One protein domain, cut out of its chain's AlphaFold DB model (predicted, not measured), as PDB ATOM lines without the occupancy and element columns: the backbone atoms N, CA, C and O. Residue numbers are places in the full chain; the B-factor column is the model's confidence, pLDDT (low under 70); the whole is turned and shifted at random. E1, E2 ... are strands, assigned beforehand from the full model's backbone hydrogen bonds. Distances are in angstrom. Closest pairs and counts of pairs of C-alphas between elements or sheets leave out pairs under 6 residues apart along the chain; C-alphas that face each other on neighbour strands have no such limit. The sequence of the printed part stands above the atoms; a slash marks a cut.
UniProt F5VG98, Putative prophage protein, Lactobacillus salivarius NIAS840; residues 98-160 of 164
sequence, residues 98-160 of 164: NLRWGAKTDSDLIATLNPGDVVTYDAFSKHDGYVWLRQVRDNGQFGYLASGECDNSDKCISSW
ATOM      1  N   ASN A  98     120.767 157.749 170.762       85.31
ATOM      2  CA  ASN A  98     121.063 157.498 172.164       85.31
ATOM      3  C   ASN A  98     122.445 156.857 172.320       85.31
ATOM      4  O   ASN A  98     122.680 155.748 171.839       85.31
ATOM      5  N   LEU A  99     123.314 157.530 173.069       87.00
ATOM      6  CA  LEU A  99     124.565 156.985 173.572       87.00
ATOM      7  C   LEU A  99     124.293 156.247 174.887       87.00
ATOM      8  O   LEU A  99     123.728 156.809 175.828       87.00
ATOM      9  N   ARG A 100     124.711 154.986 174.971       90.81
ATOM     10  CA  ARG A 100     124.380 154.064 176.065       90.81
ATOM     11  C   ARG A 100     125.621 153.443 176.690       90.81
ATOM     12  O   ARG A 100     126.663 153.354 176.049       90.81
ATOM     13  N   TRP A 101     125.501 152.970 177.927       92.00
ATOM     14  CA  TRP A 101     126.590 152.262 178.617       92.00
ATOM     15  C   TRP A 101     126.872 150.858 178.061       92.00
ATOM     16  O   TRP A 101     127.959 150.321 178.258       92.00
ATOM     17  N   GLY A 102     125.924 150.276 177.332       90.75
ATOM     18  CA  GLY A 102     126.059 149.000 176.644       90.75
ATOM     19  C   GLY A 102     125.493 149.068 175.230       90.75
ATOM     20  O   GLY A 102     124.567 149.832 174.962       90.75
ATOM     21  N   ALA A 103     126.043 148.238 174.344       89.00
ATOM     22  CA  ALA A 103     125.644 148.088 172.945       89.00
ATOM     23  C   ALA A 103     124.297 147.353 172.799       89.00
ATOM     24  O   ALA A 103     124.203 146.302 172.181       89.00
ATOM     25  N   LYS A 104     123.253 147.856 173.452       87.50
ATOM     26  CA  LYS A 104     121.911 147.272 173.445       87.50
ATOM     27  C   LYS A 104     120.874 148.345 173.726       87.50
ATOM     28  O   LYS A 104     121.125 149.296 174.469       87.50
ATOM     29  N   THR A 105     119.694 148.202 173.136       80.50
ATOM     30  CA  THR A 105     118.646 149.234 173.171       80.50
ATOM     31  C   THR A 105     118.025 149.440 174.555       80.50
ATOM     32  O   THR A 105     117.457 150.502 174.806       80.50
ATOM     33  N   ASP A 106     118.178 148.476 175.464       84.94
ATOM     34  CA  ASP A 106     117.681 148.515 176.843       84.94
ATOM     35  C   ASP A 106     118.737 148.953 177.879       84.94
ATOM     36  O   ASP A 106     118.447 148.996 179.072       84.94
ATOM     37  N   SER A 107     119.964 149.274 177.452       88.56
ATOM     38  CA  SER A 107     121.006 149.765 178.359       88.56
ATOM     39  C   SER A 107     120.724 151.194 178.824       88.56
ATOM     40  O   SER A 107     120.216 152.017 178.055       88.56
ATOM     41  N   ASP A 108     121.186 151.507 180.039       88.31
ATOM     42  CA  ASP A 108     121.187 152.854 180.610       88.31
ATOM     43  C   ASP A 108     121.782 153.889 179.650       88.31
ATOM     44  O   ASP A 108     122.778 153.639 178.956       88.31
ATOM     45  N   LEU A 109     121.152 155.063 179.642       79.75
ATOM     46  CA  LEU A 109     121.532 156.201 178.819       79.75
ATOM     47  C   LEU A 109     122.718 156.943 179.437       79.75
ATOM     48  O   LEU A 109     122.726 157.263 180.625       79.75
ATOM     49  N   ILE A 110     123.690 157.259 178.590       87.56
ATOM     50  CA  ILE A 110     124.751 158.225 178.876       87.56
ATOM     51  C   ILE A 110     124.277 159.609 178.449       87.56
ATOM     52  O   ILE A 110     124.361 160.562 179.220       87.56
ATOM     53  N   ALA A 111     123.808 159.711 177.205       80.81
ATOM     54  CA  ALA A 111     123.371 160.951 176.585       80.81
ATOM     55  C   ALA A 111     122.476 160.663 175.372       80.81
ATOM     56  O   ALA A 111     122.471 159.555 174.834       80.81
ATOM     57  N   THR A 112     121.771 161.690 174.917       80.31
ATOM     58  CA  THR A 112     121.081 161.710 173.628       80.31
ATOM     59  C   THR A 112     121.799 162.729 172.753       80.31
ATOM     60  O   THR A 112     121.937 163.882 173.155       80.31
ATOM     61  N   LEU A 113     122.310 162.270 171.615       75.12
ATOM     62  CA  LEU A 113     123.058 163.061 170.645       75.12
ATOM     63  C   LEU A 113     122.086 163.639 169.630       75.12
ATOM     64  O   LEU A 113     121.188 162.932 169.174       75.12
ATOM     65  N   ASN A 114     122.271 164.900 169.274       74.38
ATOM     66  CA  ASN A 114     121.495 165.568 168.243       74.38
ATOM     67  C   ASN A 114     122.257 165.558 166.909       74.38
ATOM     68  O   ASN A 114     123.482 165.410 166.891       74.38
ATOM     69  N   PRO A 115     121.564 165.758 165.778       64.88
ATOM     70  CA  PRO A 115     122.217 165.938 164.489       64.88
ATOM     71  C   PRO A 115     123.310 167.006 164.530       64.88
ATOM     72  O   PRO A 115     123.080 168.126 164.983       64.88
ATOM     73  N   GLY A 116     124.488 166.657 164.017       63.12
ATOM     74  CA  GLY A 116     125.660 167.534 164.011       63.12
ATOM     75  C   GLY A 116     126.575 167.385 165.228       63.12
ATOM     76  O   GLY A 116     127.693 167.898 165.185       63.12
ATOM     77  N   ASP A 117     126.164 166.653 166.270       66.31
ATOM     78  CA  ASP A 117     127.076 166.274 167.348       66.31
ATOM     79  C   ASP A 117     128.179 165.365 166.796       66.31
ATOM     80  O   ASP A 117     127.925 164.315 166.205       66.31
ATOM     81  N   VAL A 118     129.432 165.766 167.007       71.50
ATOM     82  CA  VAL A 118     130.590 164.992 166.555       71.50
ATOM     83  C   VAL A 118     130.971 163.983 167.630       71.50
ATOM     84  O   VAL A 118     131.350 164.353 168.744       71.50
ATOM     85  N   VAL A 119     130.928 162.697 167.282       76.00
ATOM     86  CA  VAL A 119     131.377 161.607 168.151       76.00
ATOM     87  C   VAL A 119     132.562 160.885 167.533       76.00
ATOM     88  O   VAL A 119     132.481 160.311 166.453       76.00
ATOM     89  N   THR A 120     133.671 160.858 168.267       81.00
ATOM     90  CA  THR A 120     134.820 160.016 167.934       81.00
ATOM     91  C   THR A 120     134.584 158.588 168.412       81.00
ATOM     92  O   THR A 120     134.217 158.376 169.571       81.00
ATOM     93  N   TYR A 121     134.866 157.610 167.558       84.44
ATOM     94  CA  TYR A 121     134.787 156.189 167.881       84.44
ATOM     95  C   TYR A 121     136.095 155.478 167.518       84.44
ATOM     96  O   TYR A 121     136.841 155.940 166.656       84.44
ATOM     97  N   ASP A 122     136.385 154.361 168.184       88.00
ATOM     98  CA  ASP A 122     137.609 153.577 167.953       88.00
ATOM     99  C   ASP A 122     137.338 152.129 167.510       88.00
ATOM    100  O   ASP A 122     138.246 151.433 167.058       88.00
ATOM    101  N   ALA A 123     136.093 151.665 167.632       86.31
ATOM    102  CA  ALA A 123     135.673 150.329 167.237       86.31
ATOM    103  C   ALA A 123     134.173 150.283 166.922       86.31
ATOM    104  O   ALA A 123     133.425 151.202 167.255       86.31
ATOM    105  N   PHE A 124     133.735 149.176 166.323       87.88
ATOM    106  CA  PHE A 124     132.323 148.869 166.120       87.88
ATOM    107  C   PHE A 124     132.024 147.390 166.400       87.88
ATOM    108  O   PHE A 124     132.917 146.542 166.326       87.88
ATOM    109  N   SER A 125     130.766 147.077 166.696       84.19
ATOM    110  CA  SER A 125     130.234 145.714 166.794       84.19
ATOM    111  C   SER A 125     128.890 145.611 166.076       84.19
ATOM    112  O   SER A 125     128.253 146.616 165.772       84.19
ATOM    113  N   LYS A 126     128.467 144.388 165.759       86.44
ATOM    114  CA  LYS A 126     127.156 144.108 165.170       86.44
ATOM    115  C   LYS A 126     126.495 143.012 165.972       86.44
ATOM    116  O   LYS A 126     127.099 141.958 166.147       86.44
ATOM    117  N   HIS A 127     125.341 143.323 166.538       80.19
ATOM    118  CA  HIS A 127     124.481 142.391 167.258       80.19
ATOM    119  C   HIS A 127     123.187 143.108 167.644       80.19
ATOM    120  O   HIS A 127     123.071 144.332 167.532       80.19
ATOM    121  N   ASP A 128     122.203 142.331 168.093       80.25
ATOM    122  CA  ASP A 128     120.887 142.825 168.515       80.25
ATOM    123  C   ASP A 128     120.166 143.645 167.430       80.25
ATOM    124  O   ASP A 128     119.353 144.513 167.737       80.25
ATOM    125  N   GLY A 129     120.464 143.363 166.157       79.44
ATOM    126  CA  GLY A 129     119.863 144.028 164.999       79.44
ATOM    127  C   GLY A 129     120.479 145.381 164.633       79.44
ATOM    128  O   GLY A 129     119.959 146.039 163.738       79.44
ATOM    129  N   TYR A 130     121.586 145.796 165.262       82.62
ATOM    130  CA  TYR A 130     122.211 147.099 165.003       82.62
ATOM    131  C   TYR A 130     123.723 147.010 164.782       82.62
ATOM    132  O   TYR A 130     124.404 146.105 165.272       82.62
ATOM    133  N   VAL A 131     124.251 147.991 164.047       83.50
ATOM    134  CA  VAL A 131     125.668 148.359 164.072       83.50
ATOM    135  C   VAL A 131     125.873 149.314 165.242       83.50
ATOM    136  O   VAL A 131     125.249 150.370 165.298       83.50
ATOM    137  N   TRP A 132     126.753 148.952 166.165       87.62
ATOM    138  CA  TRP A 132     127.103 149.758 167.325       87.62
ATOM    139  C   TRP A 132     128.497 150.345 167.154       87.62
ATOM    140  O   TRP A 132     129.451 149.600 166.946       87.62
ATOM    141  N   LEU A 133     128.636 151.660 167.293       88.44
ATOM    142  CA  LEU A 133     129.930 152.336 167.375       88.44
ATOM    143  C   LEU A 133     130.334 152.494 168.840       88.44
ATOM    144  O   LEU A 133     129.499 152.808 169.690       88.44
ATOM    145  N   ARG A 134     131.620 152.291 169.139       92.44
ATOM    146  CA  ARG A 134     132.191 152.437 170.481       92.44
ATOM    147  C   ARG A 134     132.886 153.786 170.624       92.44
ATOM    148  O   ARG A 134     133.919 154.027 170.006       92.44
ATOM    149  N   GLN A 135     132.354 154.627 171.502       90.75
ATOM    150  CA  GLN A 135     132.982 155.865 171.947       90.75
ATOM    151  C   GLN A 135     133.900 155.581 173.144       90.75
ATOM    152  O   GLN A 135     133.448 155.071 174.175       90.75
ATOM    153  N   VAL A 136     135.173 155.961 173.036       90.06
ATOM    154  CA  VAL A 136     136.118 155.930 174.163       90.06
ATOM    155  C   VAL A 136     135.792 157.053 175.143       90.06
ATOM    156  O   VAL A 136     135.564 158.192 174.739       90.06
ATOM    157  N   ARG A 137     135.773 156.734 176.439       88.38
ATOM    158  CA  ARG A 137     135.563 157.687 177.534       88.38
ATOM    159  C   ARG A 137     136.698 157.569 178.554       88.38
ATOM    160  O   ARG A 137     137.518 156.650 178.498       88.38
ATOM    161  N   ASP A 138     136.743 158.502 179.501       86.06
ATOM    162  CA  ASP A 138     137.761 158.514 180.553       86.06
ATOM    163  C   ASP A 138     137.720 157.248 181.425       86.06
ATOM    164  O   ASP A 138     136.704 156.557 181.530       86.06
ATOM    165  N   ASN A 139     138.842 156.948 182.086       88.38
ATOM    166  CA  ASN A 139     138.984 155.818 183.014       88.38
ATOM    167  C   ASN A 139     138.689 154.435 182.400       88.38
ATOM    168  O   ASN A 139     138.275 153.517 183.107       88.38
ATOM    169  N   GLY A 140     138.908 154.274 181.092       87.25
ATOM    170  CA  GLY A 140     138.707 152.999 180.395       87.25
ATOM    171  C   GLY A 140     137.236 152.609 180.233       87.25
ATOM    172  O   GLY A 140     136.931 151.431 180.056       87.25
ATOM    173  N   GLN A 141     136.326 153.580 180.331       91.69
ATOM    174  CA  GLN A 141     134.903 153.374 180.096       91.69
ATOM    175  C   GLN A 141     134.548 153.576 178.620       91.69
ATOM    176  O   GLN A 141     135.264 154.241 177.870       91.69
ATOM    177  N   PHE A 142     133.403 153.027 178.217       94.00
ATOM    178  CA  PHE A 142     132.926 153.096 176.840       94.00
ATOM    179  C   PHE A 142     131.458 153.502 176.784       94.00
ATOM    180  O   PHE A 142     130.668 153.122 177.649       94.00
ATOM    181  N   GLY A 143     131.113 154.263 175.751       92.69
ATOM    182  CA  GLY A 143     129.738 154.498 175.331       92.69
ATOM    183  C   GLY A 143     129.466 153.828 173.990       92.69
ATOM    184  O   GLY A 143     130.382 153.639 173.194       92.69
ATOM    185  N   TYR A 144     128.211 153.479 173.741       90.62
ATOM    186  CA  TYR A 144     127.784 152.794 172.527       90.62
ATOM    187  C   TYR A 144     126.601 153.513 171.899       90.62
ATOM    188  O   TYR A 144     125.627 153.817 172.587       90.62
ATOM    189  N   LEU A 145     126.687 153.772 170.599       89.12
ATOM    190  CA  LEU A 145     125.619 154.378 169.812       89.12
ATOM    191  C   LEU A 145     125.285 153.494 168.610       89.12
ATOM    192  O   LEU A 145     126.180 152.876 168.038       89.12
ATOM    193  N   ALA A 146     124.006 153.412 168.254       85.81
ATOM    194  CA  ALA A 146     123.574 152.684 167.066       85.81
ATOM    195  C   ALA A 146     123.755 153.574 165.826       85.81
ATOM    196  O   ALA A 146     123.271 154.700 165.824       85.81
ATOM    197  N   SER A 147     124.431 153.068 164.794       76.50
ATOM    198  CA  SER A 147     124.749 153.808 163.557       76.50
ATOM    199  C   SER A 147     124.093 153.216 162.302       76.50
ATOM    200  O   SER A 147     124.448 153.574 161.174       76.50
ATOM    201  N   GLY A 148     123.196 152.246 162.479       78.69
ATOM    202  CA  GLY A 148     122.522 151.530 161.402       78.69
ATOM    203  C   GLY A 148     121.964 150.184 161.853       78.69
ATOM    204  O   GLY A 148     122.288 149.692 162.937       78.69
ATOM    205  N   GLU A 149     121.147 149.568 161.009       77.81
ATOM    206  CA  GLU A 149     120.536 148.262 161.259       77.81
ATOM    207  C   GLU A 149     121.348 147.138 160.608       77.81
ATOM    208  O   GLU A 149     121.964 147.302 159.548       77.81
ATOM    209  N   CYS A 150     121.313 145.965 161.235       76.38
ATOM    210  CA  CYS A 150     121.813 144.719 160.672       76.38
ATOM    211  C   CYS A 150     120.675 143.710 160.512       76.38
ATOM    212  O   CYS A 150     119.790 143.627 161.361       76.38
ATOM    213  N   ASP A 151     120.721 142.903 159.453       74.25
ATOM    214  CA  ASP A 151     119.850 141.734 159.349       74.25
ATOM    215  C   ASP A 151     120.286 140.614 160.315       74.25
ATOM    216  O   ASP A 151     121.342 140.669 160.947       74.25
ATOM    217  N   ASN A 152     119.480 139.552 160.403       69.19
ATOM    218  CA  ASN A 152     119.749 138.387 161.259       69.19
ATOM    219  C   ASN A 152     121.032 137.605 160.888       69.19
ATOM    220  O   ASN A 152     121.322 136.590 161.517       69.19
ATOM    221  N   SER A 153     121.765 138.022 159.846       71.75
ATOM    222  CA  SER A 153     123.070 137.485 159.436       71.75
ATOM    223  C   SER A 153     124.216 138.487 159.667       71.75
ATOM    224  O   SER A 153     125.276 138.346 159.058       71.75
ATOM    225  N   ASP A 154     124.002 139.517 160.496       64.56
ATOM    226  CA  ASP A 154     124.943 140.612 160.787       64.56
ATOM    227  C   ASP A 154     125.378 141.421 159.546       64.56
ATOM    228  O   ASP A 154     126.411 142.117 159.521       64.56
ATOM    229  N   LYS A 155     124.577 141.371 158.475       70.56
ATOM    230  CA  LYS A 155     124.790 142.209 157.299       70.56
ATOM    231  C   LYS A 155     124.171 143.577 157.555       70.56
ATOM    232  O   LYS A 155     122.992 143.679 157.866       70.56
ATOM    233  N   CYS A 156     124.971 144.628 157.386       68.12
ATOM    234  CA  CYS A 156     124.504 146.007 157.506       68.12
ATOM    235  C   CYS A 156     123.496 146.299 156.383       68.12
ATOM    236  O   CYS A 156     123.821 146.103 155.207       68.12
ATOM    237  N   ILE A 157     122.288 146.716 156.754       66.94
ATOM    238  CA  ILE A 157     121.179 146.999 155.834       66.94
ATOM    239  C   ILE A 157     120.843 148.492 155.761       66.94
ATOM    240  O   ILE A 157     120.223 148.920 154.790       66.94
ATOM    241  N   SER A 158     121.300 149.292 156.727       63.91
ATOM    242  CA  SER A 158     121.153 150.747 156.727       63.91
ATOM    243  C   SER A 158     122.333 151.419 157.422       63.91
ATOM    244  O   SER A 158     123.021 150.812 158.241       63.91
ATOM    245  N   SER A 159     122.580 152.681 157.082       63.03
ATOM    246  CA  SER A 159     123.528 153.531 157.792       63.03
ATOM    247  C   SER A 159     122.880 154.880 158.051       63.03
ATOM    248  O   SER A 159     122.286 155.464 157.144       63.03
ATOM    249  N   TRP A 160     122.979 155.324 159.298       62.75
ATOM    250  CA  TRP A 160     122.355 156.548 159.801       62.75
ATOM    251  C   TRP A 160     123.348 157.712 159.920       62.75
ATOM    252  O   TRP A 160     122.966 158.817 160.280       62.75
TER     253      TRP A 160
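AT A GLANCE: This is residues 98 to 160 of the 164 residues of the protein "Putative prophage protein" of Lactobacillus salivarius NIAS840 (UniProt F5VG98). A strongly twisted sheet of three antiparallel strands, E3, E4 and E5, makes the main body, and a small two-stranded hairpin, E1 and E2, packs on it along E5, with E1 next to E5 and E2 farther out. The link from E2 runs round to E3 at the opposite edge of the sheet, and after E5 the last residues, 150 to 160, make a tail that folds back near the end of E5. The printed part has 63 residues and no named helix; the five named strands follow as E1, E2, E3, E4, E5, and the larger sheet has the order E3, E4, E5. The class is all strand, though under half of the residues, 28 of 63, are in named elements. The whole is compact, with a radius of gyration of the C-alphas of 11.4 A and spans of 34 by 24 by 21 A.

IN THESE COORDINATES: E1 is residues 98 to 100, beginning at C-alpha 98 at (121.063, 157.498, 172.164). E2 is residues 109 to 113, 10.8 A from first to last C-alpha. E3, residues 123 to 127, measures 13.7 A and begins at C-alpha 123 at (135.673, 150.329, 167.237). E4, residues 130 to 136, measures 18.8 A. E5, residues 142 to 149, is the longest strand by residues and measures 20.5 A, ending at C-alpha 149 at (120.536, 148.262, 161.259).

HOW THE PARTS SIT: E3, E4 and E5 form a meander, each strand the antiparallel neighbour of the one before, with E3 and E5 as edge strands and E4 as the inner strand. E3 and E4 are a hairpin, their directions at 150 degrees; N 132 and O 125 are 2.8 A apart, within hydrogen-bond range. E4 and E5 are a hairpin at 153 degrees; N 133 and O 145, 2.8 A apart, are within range, as are N 143 and O 135, 2.9 A apart. E1 and E5 have 9 pairs of C-alphas within 8 A, the closest being those of Leu 99 and Leu 145, 4.7 A apart. E1 and E2 are a hairpin at 151 degrees, with N 99 and O 111 2.8 A apart, within range. E2 and E5 have 1 such pair of C-alphas, those of Ile 110 and Gly 143, 7.2 A apart. E1 and E4 are near each other, with 6 pairs of C-alphas within 10 A. E1 and E3 are apart, and so are E2 and E4.

THE WHOLE: The two C-alphas farthest apart are those of Asn 139 and Asn 152, 33.9 A. The printed part has no cut. The links E3 to E4 and E4 to E5 are tight, those from E1 to E2 and E2 to E3 are short, and no link is long. The mean pLDDT of the printed part is 81.2; residues 115 to 117, 152, 154 and 156 to 160 are under 70.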